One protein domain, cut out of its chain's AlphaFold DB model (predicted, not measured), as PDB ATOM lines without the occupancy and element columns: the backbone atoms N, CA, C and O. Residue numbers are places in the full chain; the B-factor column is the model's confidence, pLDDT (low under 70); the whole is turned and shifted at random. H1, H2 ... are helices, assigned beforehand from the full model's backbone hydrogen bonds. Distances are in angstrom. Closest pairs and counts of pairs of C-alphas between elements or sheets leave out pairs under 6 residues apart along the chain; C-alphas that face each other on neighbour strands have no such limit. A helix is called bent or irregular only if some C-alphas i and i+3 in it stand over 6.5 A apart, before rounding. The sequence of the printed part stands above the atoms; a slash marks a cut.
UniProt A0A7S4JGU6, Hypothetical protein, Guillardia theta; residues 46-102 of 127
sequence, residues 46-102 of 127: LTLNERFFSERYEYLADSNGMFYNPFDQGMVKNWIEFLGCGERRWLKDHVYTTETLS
ATOM      1  N   LEU A  46      39.493  20.422 -49.390       87.25
ATOM      2  CA  LEU A  46      39.811  20.337 -50.810       87.25
ATOM      3  C   LEU A  46      38.806  19.436 -51.521       87.25
ATOM      4  O   LEU A  46      38.485  18.350 -51.031       87.25
ATOM      5  N   THR A  47      38.358  19.831 -52.706       86.81
ATOM      6  CA  THR A  47      37.538  18.953 -53.545       86.81
ATOM      7  C   THR A  47      38.405  18.017 -54.389       86.81
ATOM      8  O   THR A  47      39.579  18.270 -54.669       86.81
ATOM      9  N   LEU A  48      37.832  16.893 -54.832       86.19
ATOM     10  CA  LEU A  48      38.528  15.976 -55.742       86.19
ATOM     11  C   LEU A  48      38.943  16.695 -57.041       86.19
ATOM     12  O   LEU A  48      40.022  16.446 -57.573       86.19
ATOM     13  N   ASN A  49      38.095  17.609 -57.517       85.56
ATOM     14  CA  ASN A  49      38.337  18.404 -58.713       85.56
ATOM     15  C   ASN A  49      39.542  19.344 -58.543       85.56
ATOM     16  O   ASN A  49      40.415  19.385 -59.405       85.56
ATOM     17  N   GLU A  50      39.643  20.022 -57.400       85.62
ATOM     18  CA  GLU A  50      40.809  20.844 -57.043       85.62
ATOM     19  C   GLU A  50      42.085  20.013 -56.905       85.62
ATOM     20  O   GLU A  50      43.155  20.468 -57.295       85.62
ATOM     21  N   ARG A  51      41.994  18.773 -56.401       84.75
ATOM     22  CA  ARG A  51      43.151  17.868 -56.330       84.75
ATOM     23  C   ARG A  51      43.648  17.442 -57.712       84.75
ATOM     24  O   ARG A  51      44.855  17.343 -57.905       84.75
ATOM     25  N   PHE A  52      42.745  17.118 -58.638       84.19
ATOM     26  CA  PHE A  52      43.125  16.641 -59.974       84.19
ATOM     27  C   PHE A  52      43.576  17.767 -60.899       84.19
ATOM     28  O   PHE A  52      44.478  17.562 -61.707       84.19
ATOM     29  N   PHE A  53      42.968  18.944 -60.776       85.25
ATOM     30  CA  PHE A  53      43.262  20.099 -61.618       85.25
ATOM     31  C   PHE A  53      43.904  21.235 -60.824       85.25
ATOM     32  O   PHE A  53      43.669  22.403 -61.122       85.25
ATOM     33  N   SER A  54      44.742  20.912 -59.835       79.44
ATOM     34  CA  SER A  54      45.388  21.919 -58.987       79.44
ATOM     35  C   SER A  54      46.215  22.921 -59.791       79.44
ATOM     36  O   SER A  54      46.225  24.099 -59.470       79.44
ATOM     37  N   GLU A  55      46.859  22.472 -60.873       77.62
ATOM     38  CA  GLU A  55      47.667  23.322 -61.762       77.62
ATOM     39  C   GLU A  55      46.826  24.264 -62.636       77.62
ATOM     40  O   GLU A  55      47.322  25.280 -63.111       77.62
ATOM     41  N   ARG A  56      45.546  23.939 -62.863       82.50
ATOM     42  CA  ARG A  56      44.632  24.780 -63.649       82.50
ATOM     43  C   ARG A  56      44.123  25.970 -62.837       82.50
ATOM     44  O   ARG A  56      43.717  26.976 -63.412       82.50
ATOM     45  N   TYR A  57      44.078  25.833 -61.516       81.12
ATOM     46  CA  TYR A  57      43.528  26.835 -60.618       81.12
ATOM     47  C   TYR A  57      44.654  27.695 -60.051       81.12
ATOM     48  O   TYR A  57      45.329  27.300 -59.106       81.12
ATOM     49  N   GLU A  58      44.830  28.898 -60.598       78.44
ATOM     50  CA  GLU A  58      45.888  29.827 -60.166       78.44
ATOM     51  C   GLU A  58      45.801  30.179 -58.673       78.44
ATOM     52  O   GLU A  58      46.823  30.375 -58.030       78.44
ATOM     53  N   TYR A  59      44.599  30.176 -58.083       80.56
ATOM     54  CA  TYR A  59      44.409  30.423 -56.647       80.56
ATOM     55  C   TYR A  59      44.893  29.276 -55.740       80.56
ATOM     56  O   TYR A  59      44.998  29.467 -54.529       80.56
ATOM     57  N   LEU A  60      45.158  28.089 -56.300       82.06
ATOM     58  CA  LEU A  60      45.780  26.961 -55.594       82.06
ATOM     59  C   LEU A  60      47.305  26.944 -55.754       82.06
ATOM     60  O   LEU A  60      47.968  26.067 -55.195       82.06
ATOM     61  N   ALA A  61      47.868  27.888 -56.510       82.69
ATOM     62  CA  ALA A  61      49.299  28.075 -56.649       82.69
ATOM     63  C   ALA A  61      49.751  29.259 -55.785       82.69
ATOM     64  O   ALA A  61      49.214  30.361 -55.851       82.69
ATOM     65  N   ASP A  62      50.761  29.027 -54.956       79.12
ATOM     66  CA  ASP A  62      51.488  30.078 -54.263       79.12
ATOM     67  C   ASP A  62      52.257  30.942 -55.277       79.12
ATOM     68  O   ASP A  62      52.559  30.521 -56.394       79.12
ATOM     69  N   SER A  63      52.668  32.125 -54.838       76.56
ATOM     70  CA  SER A  63      53.590  33.035 -55.528       76.56
ATOM     71  C   SER A  63      54.859  32.358 -56.075       76.56
ATOM     72  O   SER A  63      55.436  32.825 -57.053       76.56
ATOM     73  N   ASN A  64      55.270  31.231 -55.483       79.75
ATOM     74  CA  ASN A  64      56.419  30.425 -55.902       79.75
ATOM     75  C   ASN A  64      56.065  29.270 -56.866       79.75
ATOM     76  O   ASN A  64      56.918  28.434 -57.157       79.75
ATOM     77  N   GLY A  65      54.810  29.169 -57.315       73.50
ATOM     78  CA  GLY A  65      54.291  28.065 -58.132       73.50
ATOM     79  C   GLY A  65      54.043  26.762 -57.359       73.50
ATOM     80  O   GLY A  65      53.797  25.722 -57.963       73.50
ATOM     81  N   MET A  66      54.124  26.794 -56.026       81.88
ATOM     82  CA  MET A  66      53.903  25.632 -55.158       81.88
ATOM     83  C   MET A  66      52.424  25.493 -54.798       81.88
ATOM     84  O   MET A  66      51.742  26.493 -54.630       81.88
ATOM     85  N   PHE A  67      51.919  24.274 -54.614       83.25
ATOM     86  CA  PHE A  67      50.526  24.081 -54.198       83.25
ATOM     87  C   PHE A  67      50.263  24.678 -52.805       83.25
ATOM     88  O   PHE A  67      50.868  24.250 -51.818       83.25
ATOM     89  N   TYR A  68      49.319  25.612 -52.720       83.81
ATOM     90  CA  TYR A  68      48.868  26.236 -51.481       83.81
ATOM     91  C   TYR A  68      47.343  26.273 -51.445       83.81
ATOM     92  O   TYR A  68      46.712  26.762 -52.375       83.81
ATOM     93  N   ASN A  69      46.744  25.760 -50.365       85.25
ATOM     94  CA  ASN A  69      45.297  25.821 -50.193       85.25
ATOM     95  C   ASN A  69      44.904  26.993 -49.271       85.25
ATOM     96  O   ASN A  69      45.059  26.862 -48.054       85.25
ATOM     97  N   PRO A  70      44.339  28.097 -49.797       81.19
ATOM     98  CA  PRO A  70      43.874  29.214 -48.974       81.19
ATOM     99  C   PRO A  70      42.646  28.869 -48.111       81.19
ATOM    100  O   PRO A  70      42.342  29.593 -47.160       81.19
ATOM    101  N   PHE A  71      41.940  27.778 -48.423       80.81
ATOM    102  CA  PHE A  71      40.756  27.318 -47.693       80.81
ATOM    103  C   PHE A  71      41.087  26.369 -46.533       80.81
ATOM    104  O   PHE A  71      40.205  26.060 -45.730       80.81
ATOM    105  N   ASP A  72      42.344  25.929 -46.409       83.81
ATOM    106  CA  ASP A  72      42.782  25.075 -45.308       83.81
ATOM    107  C   ASP A  72      43.013  25.911 -44.037       83.81
ATOM    108  O   ASP A  72      43.981  26.664 -43.928       83.81
ATOM    109  N   GLN A  73      42.123  25.781 -43.050       82.12
ATOM    110  CA  GLN A  73      42.237  26.461 -41.752       82.12
ATOM    111  C   GLN A  73      42.725  25.540 -40.627       82.12
ATOM    112  O   GLN A  73      42.638  25.884 -39.440       82.12
ATOM    113  N   GLY A  74      43.218  24.357 -40.989       84.75
ATOM    114  CA  GLY A  74      43.568  23.291 -40.069       84.75
ATOM    115  C   GLY A  74      42.438  22.280 -39.873       84.75
ATOM    116  O   GLY A  74      41.247  22.587 -39.938       84.75
ATOM    117  N   MET A  75      42.845  21.049 -39.560       83.69
ATOM    118  CA  MET A  75      41.988  19.862 -39.577       83.69
ATOM    119  C   MET A  75      40.677  20.042 -38.795       83.69
ATOM    120  O   MET A  75      39.607  19.810 -39.337       83.69
ATOM    121  N   VAL A  76      40.716  20.512 -37.546       85.38
ATOM    122  CA  VAL A  76      39.499  20.620 -36.715       85.38
ATOM    123  C   VAL A  76      38.466  21.580 -37.315       85.38
ATOM    124  O   VAL A  76      37.279  21.268 -37.324       85.38
ATOM    125  N   LYS A  77      38.901  22.730 -37.845       84.31
ATOM    126  CA  LYS A  77      37.991  23.732 -38.422       84.31
ATOM    127  C   LYS A  77      37.381  23.242 -39.731       84.31
ATOM    128  O   LYS A  77      36.170  23.342 -39.892       84.31
ATOM    129  N   ASN A  78      38.192  22.626 -40.588       88.00
ATOM    130  CA  ASN A  78      37.732  22.063 -41.858       88.00
ATOM    131  C   ASN A  78      36.676  20.964 -41.632       88.00
ATOM    132  O   ASN A  78      35.671  20.895 -42.334       88.00
ATOM    133  N   TRP A  79      36.850  20.138 -40.595       85.62
ATOM    134  CA  TRP A  79      35.862  19.123 -40.219       85.62
ATOM    135  C   TRP A  79      34.567  19.719 -39.650       85.62
ATOM    136  O   TRP A  79      33.487  19.228 -39.964       85.62
ATOM    137  N   ILE A  80      34.645  20.775 -38.836       86.88
ATOM    138  CA  ILE A  80      33.455  21.475 -38.315       86.88
ATOM    139  C   ILE A  80      32.658  22.127 -39.454       86.88
ATOM    140  O   ILE A  80      31.426  22.077 -39.442       86.88
ATOM    141  N   GLU A  81      33.350  22.710 -40.435       84.56
ATOM    142  CA  GLU A  81      32.740  23.261 -41.649       84.56
ATOM    143  C   GLU A  81      32.063  22.160 -42.475       84.56
ATOM    144  O   GLU A  81      30.887  22.289 -42.815       84.56
ATOM    145  N   PHE A  82      32.746  21.033 -42.700       84.06
ATOM    146  CA  PHE A  82      32.186  19.881 -43.409       84.06
ATOM    147  C   PHE A  82      30.937  19.300 -42.724       84.06
ATOM    148  O   PHE A  82      29.968  18.945 -43.393       84.06
ATOM    149  N   LEU A  83      30.926  19.229 -41.388       85.25
ATOM    150  CA  LEU A  83      29.778  18.751 -40.606       85.25
ATOM    151  C   LEU A  83      28.617  19.762 -40.541       85.25
ATOM    152  O   LEU A  83      27.571  19.451 -39.972       85.25
ATOM    153  N   GLY A  84      28.779  20.966 -41.099       79.44
ATOM    154  CA  GLY A  84      27.753  22.009 -41.092       79.44
ATOM    155  C   GLY A  84      27.524  22.652 -39.721       79.44
ATOM    156  O   GLY A  84      26.533  23.355 -39.535       79.44
ATOM    157  N   CYS A  85      28.427  22.429 -38.760       74.38
ATOM    158  CA  CYS A  85      28.366  23.031 -37.424       74.38
ATOM    159  C   CYS A  85      29.106  24.379 -37.336       74.38
ATOM    160  O   CYS A  85      29.062  25.030 -36.294       74.38
ATOM    161  N   GLY A  86      29.801  24.788 -38.401       67.50
ATOM    162  CA  GLY A  86      30.496  26.071 -38.501       67.50
ATOM    163  C   GLY A  86      29.663  27.161 -39.176       67.50
ATOM    164  O   GLY A  86      28.735  26.891 -39.937       67.50
ATOM    165  N   GLU A  87      30.019  28.419 -38.920       65.38
ATOM    166  CA  GLU A  87      29.483  29.558 -39.664       65.38
ATOM    167  C   GLU A  87      29.865  29.411 -41.146       65.38
ATOM    168  O   GLU A  87      31.047  29.327 -41.481       65.38
ATOM    169  N   ARG A  88      28.868  29.330 -42.038       67.25
ATOM    170  CA  ARG A  88      29.096  29.169 -43.482       67.25
ATOM    171  C   ARG A  88      29.784  30.410 -44.028       67.25
ATOM    172  O   ARG A  88      29.138  31.431 -44.260       67.25
ATOM    173  N   ARG A  89      31.093  30.315 -44.233       65.31
ATOM    174  CA  ARG A  89      31.943  31.466 -44.537       65.31
ATOM    175  C   ARG A  89      31.534  32.195 -45.811       65.31
ATOM    176  O   ARG A  89      31.500  33.419 -45.809       65.31
ATOM    177  N   TRP A  90      31.110  31.459 -46.839       64.19
ATOM    178  CA  TRP A  90      30.593  32.068 -48.063       64.19
ATOM    179  C   TRP A  90      29.408  33.001 -47.795       64.19
ATOM    180  O   TRP A  90      29.317  34.041 -48.431       64.19
ATOM    181  N   LEU A  91      28.532  32.699 -46.828       65.69
ATOM    182  CA  LEU A  91      27.436  33.610 -46.480       65.69
ATOM    183  C   LEU A  91      27.967  34.892 -45.847       65.69
ATOM    184  O   LEU A  91      27.471  35.968 -46.156       65.69
ATOM    185  N   LYS A  92      28.986  34.784 -44.995       64.50
ATOM    186  CA  LYS A  92      29.580  35.941 -44.329       64.50
ATOM    187  C   LYS A  92      30.214  36.894 -45.337       64.50
ATOM    188  O   LYS A  92      29.917  38.082 -45.310       64.50
ATOM    189  N   ASP A  93      31.011  36.365 -46.261       65.88
ATOM    190  CA  ASP A  93      31.703  37.180 -47.261       65.88
ATOM    191  C   ASP A  93      30.703  37.895 -48.195       65.88
ATOM    192  O   ASP A  93      30.846  39.091 -48.435       65.88
ATOM    193  N   HIS A  94      29.620  37.231 -48.623       62.22
ATOM    194  CA  HIS A  94      28.576  37.870 -49.445       62.22
ATOM    195  C   HIS A  94      27.785  38.945 -48.674       62.22
ATOM    196  O   HIS A  94      27.418  39.979 -49.240       62.22
ATOM    197  N   VAL A  95      27.531  38.735 -47.378       65.19
ATOM    198  CA  VAL A  95      26.858  39.726 -46.519       65.19
ATOM    199  C   VAL A  95      27.752  40.951 -46.293       65.19
ATOM    200  O   VAL A  95      27.285  42.077 -46.423       65.19
ATOM    201  N   TYR A  96      29.059  40.771 -46.080       58.97
ATOM    202  CA  TYR A  96      29.976  41.906 -45.947       58.97
ATOM    203  C   TYR A  96      30.142  42.705 -47.246       58.97
ATOM    204  O   TYR A  96      30.187  43.937 -47.202       58.97
ATOM    205  N   THR A  97      30.199  42.048 -48.411       64.06
ATOM    206  CA  THR A  97      30.278  42.750 -49.705       64.06
ATOM    207  C   THR A  97      29.014  43.566 -49.985       64.06
ATOM    208  O   THR A  97      29.097  44.676 -50.506       64.06
ATOM    209  N   THR A  98      27.839  43.069 -49.599       61.72
ATOM    210  CA  THR A  98      26.571  43.788 -49.805       61.72
ATOM    211  C   THR A  98      26.392  44.959 -48.833       61.72
ATOM    212  O   THR A  98      25.965  46.038 -49.250       61.72
ATOM    213  N   GLU A  99      26.803  44.814 -47.571       60.66
ATOM    214  CA  GLU A  99      26.759  45.904 -46.585       60.66
ATOM    215  C   GLU A  99      27.744  47.039 -46.913       60.66
ATOM    216  O   GLU A  99      27.390  48.220 -46.821       60.66
ATOM    217  N   THR A 100      28.952  46.711 -47.378       58.53
ATOM    218  CA  THR A 100      29.957  47.715 -47.776       58.53
ATOM    219  C   THR A 100      29.572  48.468 -49.051       58.53
ATOM    220  O   THR A 100      29.759  49.685 -49.111       58.53
ATOM    221  N   LEU A 101      28.935  47.810 -50.029       59.66
ATOM    222  CA  LEU A 101      28.365  48.498 -51.197       59.66
ATOM    223  C   LEU A 101      27.197  49.424 -50.821       59.66
ATOM    224  O   LEU A 101      27.093  50.528 -51.354       59.66
ATOM    225  N   SER A 102      26.350  49.023 -49.867       57.53
ATOM    226  CA  SER A 102      25.226  49.857 -49.411       57.53
ATOM    227  C   SER A 102      25.666  51.086 -48.603       57.53
ATOM    228  O   SER A 102      25.020  52.130 -48.663       57.53
TER     229      SER A 102
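Overview. This is residues 46 to 102 of the 127 residues of the protein "Hypothetical protein" of Guillardia theta (UniProt A0A7S4JGU6). This is a loose, open string of three helices that touch one another nowhere: short H1 and the long looping stretch after it make one side, short H2 makes the bend, and H3 reaches away on the other side. Residues 90 to 102, which belong to H3, stick out as a free arm. The printed part has 57 residues, with three named helices in the order H1, H2, H3 and no named strand; its class is all helix, although 27 residues, under half, are in named elements. The whole is loose, with a radius of gyration of the C-alphas of 14.1 A, and spans 36 by 29 by 18 A.

Arrangement. Begin at the first printed residue, Leu 46, and look for H1 at residues 48 to 52, with its centre at (40.790, 17.947, -57.560). Go on through residues 53 to 74, a long link, and you come to H2, residues 75 to 82, with its centre at (36.432, 21.252, -40.020). H1 and H2 are apart, with no C-alpha of the one within 8 A of the other. A short link of 6 residues then takes you to H3, residues 89 to 102, with its centre at (28.844, 40.591, -47.647). H2 and H3 are apart by the same test, and H1 and H3 are apart as well. In H1, H2 and H3 you will find each backbone O of residue i within hydrogen-bond range of the N of residue i+4 inside the helix.

Along the chain. Find C-alpha 48 at (38.528, 15.976, -55.742); from there H1 runs from Leu 48 to Phe 52. Next find C-alpha 75 at (41.988, 19.862, -39.577), where H2 begins; it runs 10.5 A from first to last C-alpha, Met 75 to Phe 82. H3 is the longest helix, with 14 residues from Arg 89 to Ser 102 and 20.2 A from first to last C-alpha, and you find its last C-alpha at (25.226, 49.857, -49.411). H1, H2 and H3 are not bent.

Size, cuts and confidence. Look at Phe 52 and Ser 102 for the two C-alphas farthest apart, 39.2 A. The first and last printed C-alphas, those of Leu 46 and Ser 102, are 33.0 A apart. Without residues 90 to 102, which stand free, the body has 44 residues and spans 33 by 19 by 16 A. The C-alphas of residues 53 to 74 lie 3 to 19 A from the mean of the C-alphas. The printed part has no cut. In the B-factor column the mean pLDDT of the printed part is 76.9, and residues 86 to 102 are under 70; the mean of H3 is 62.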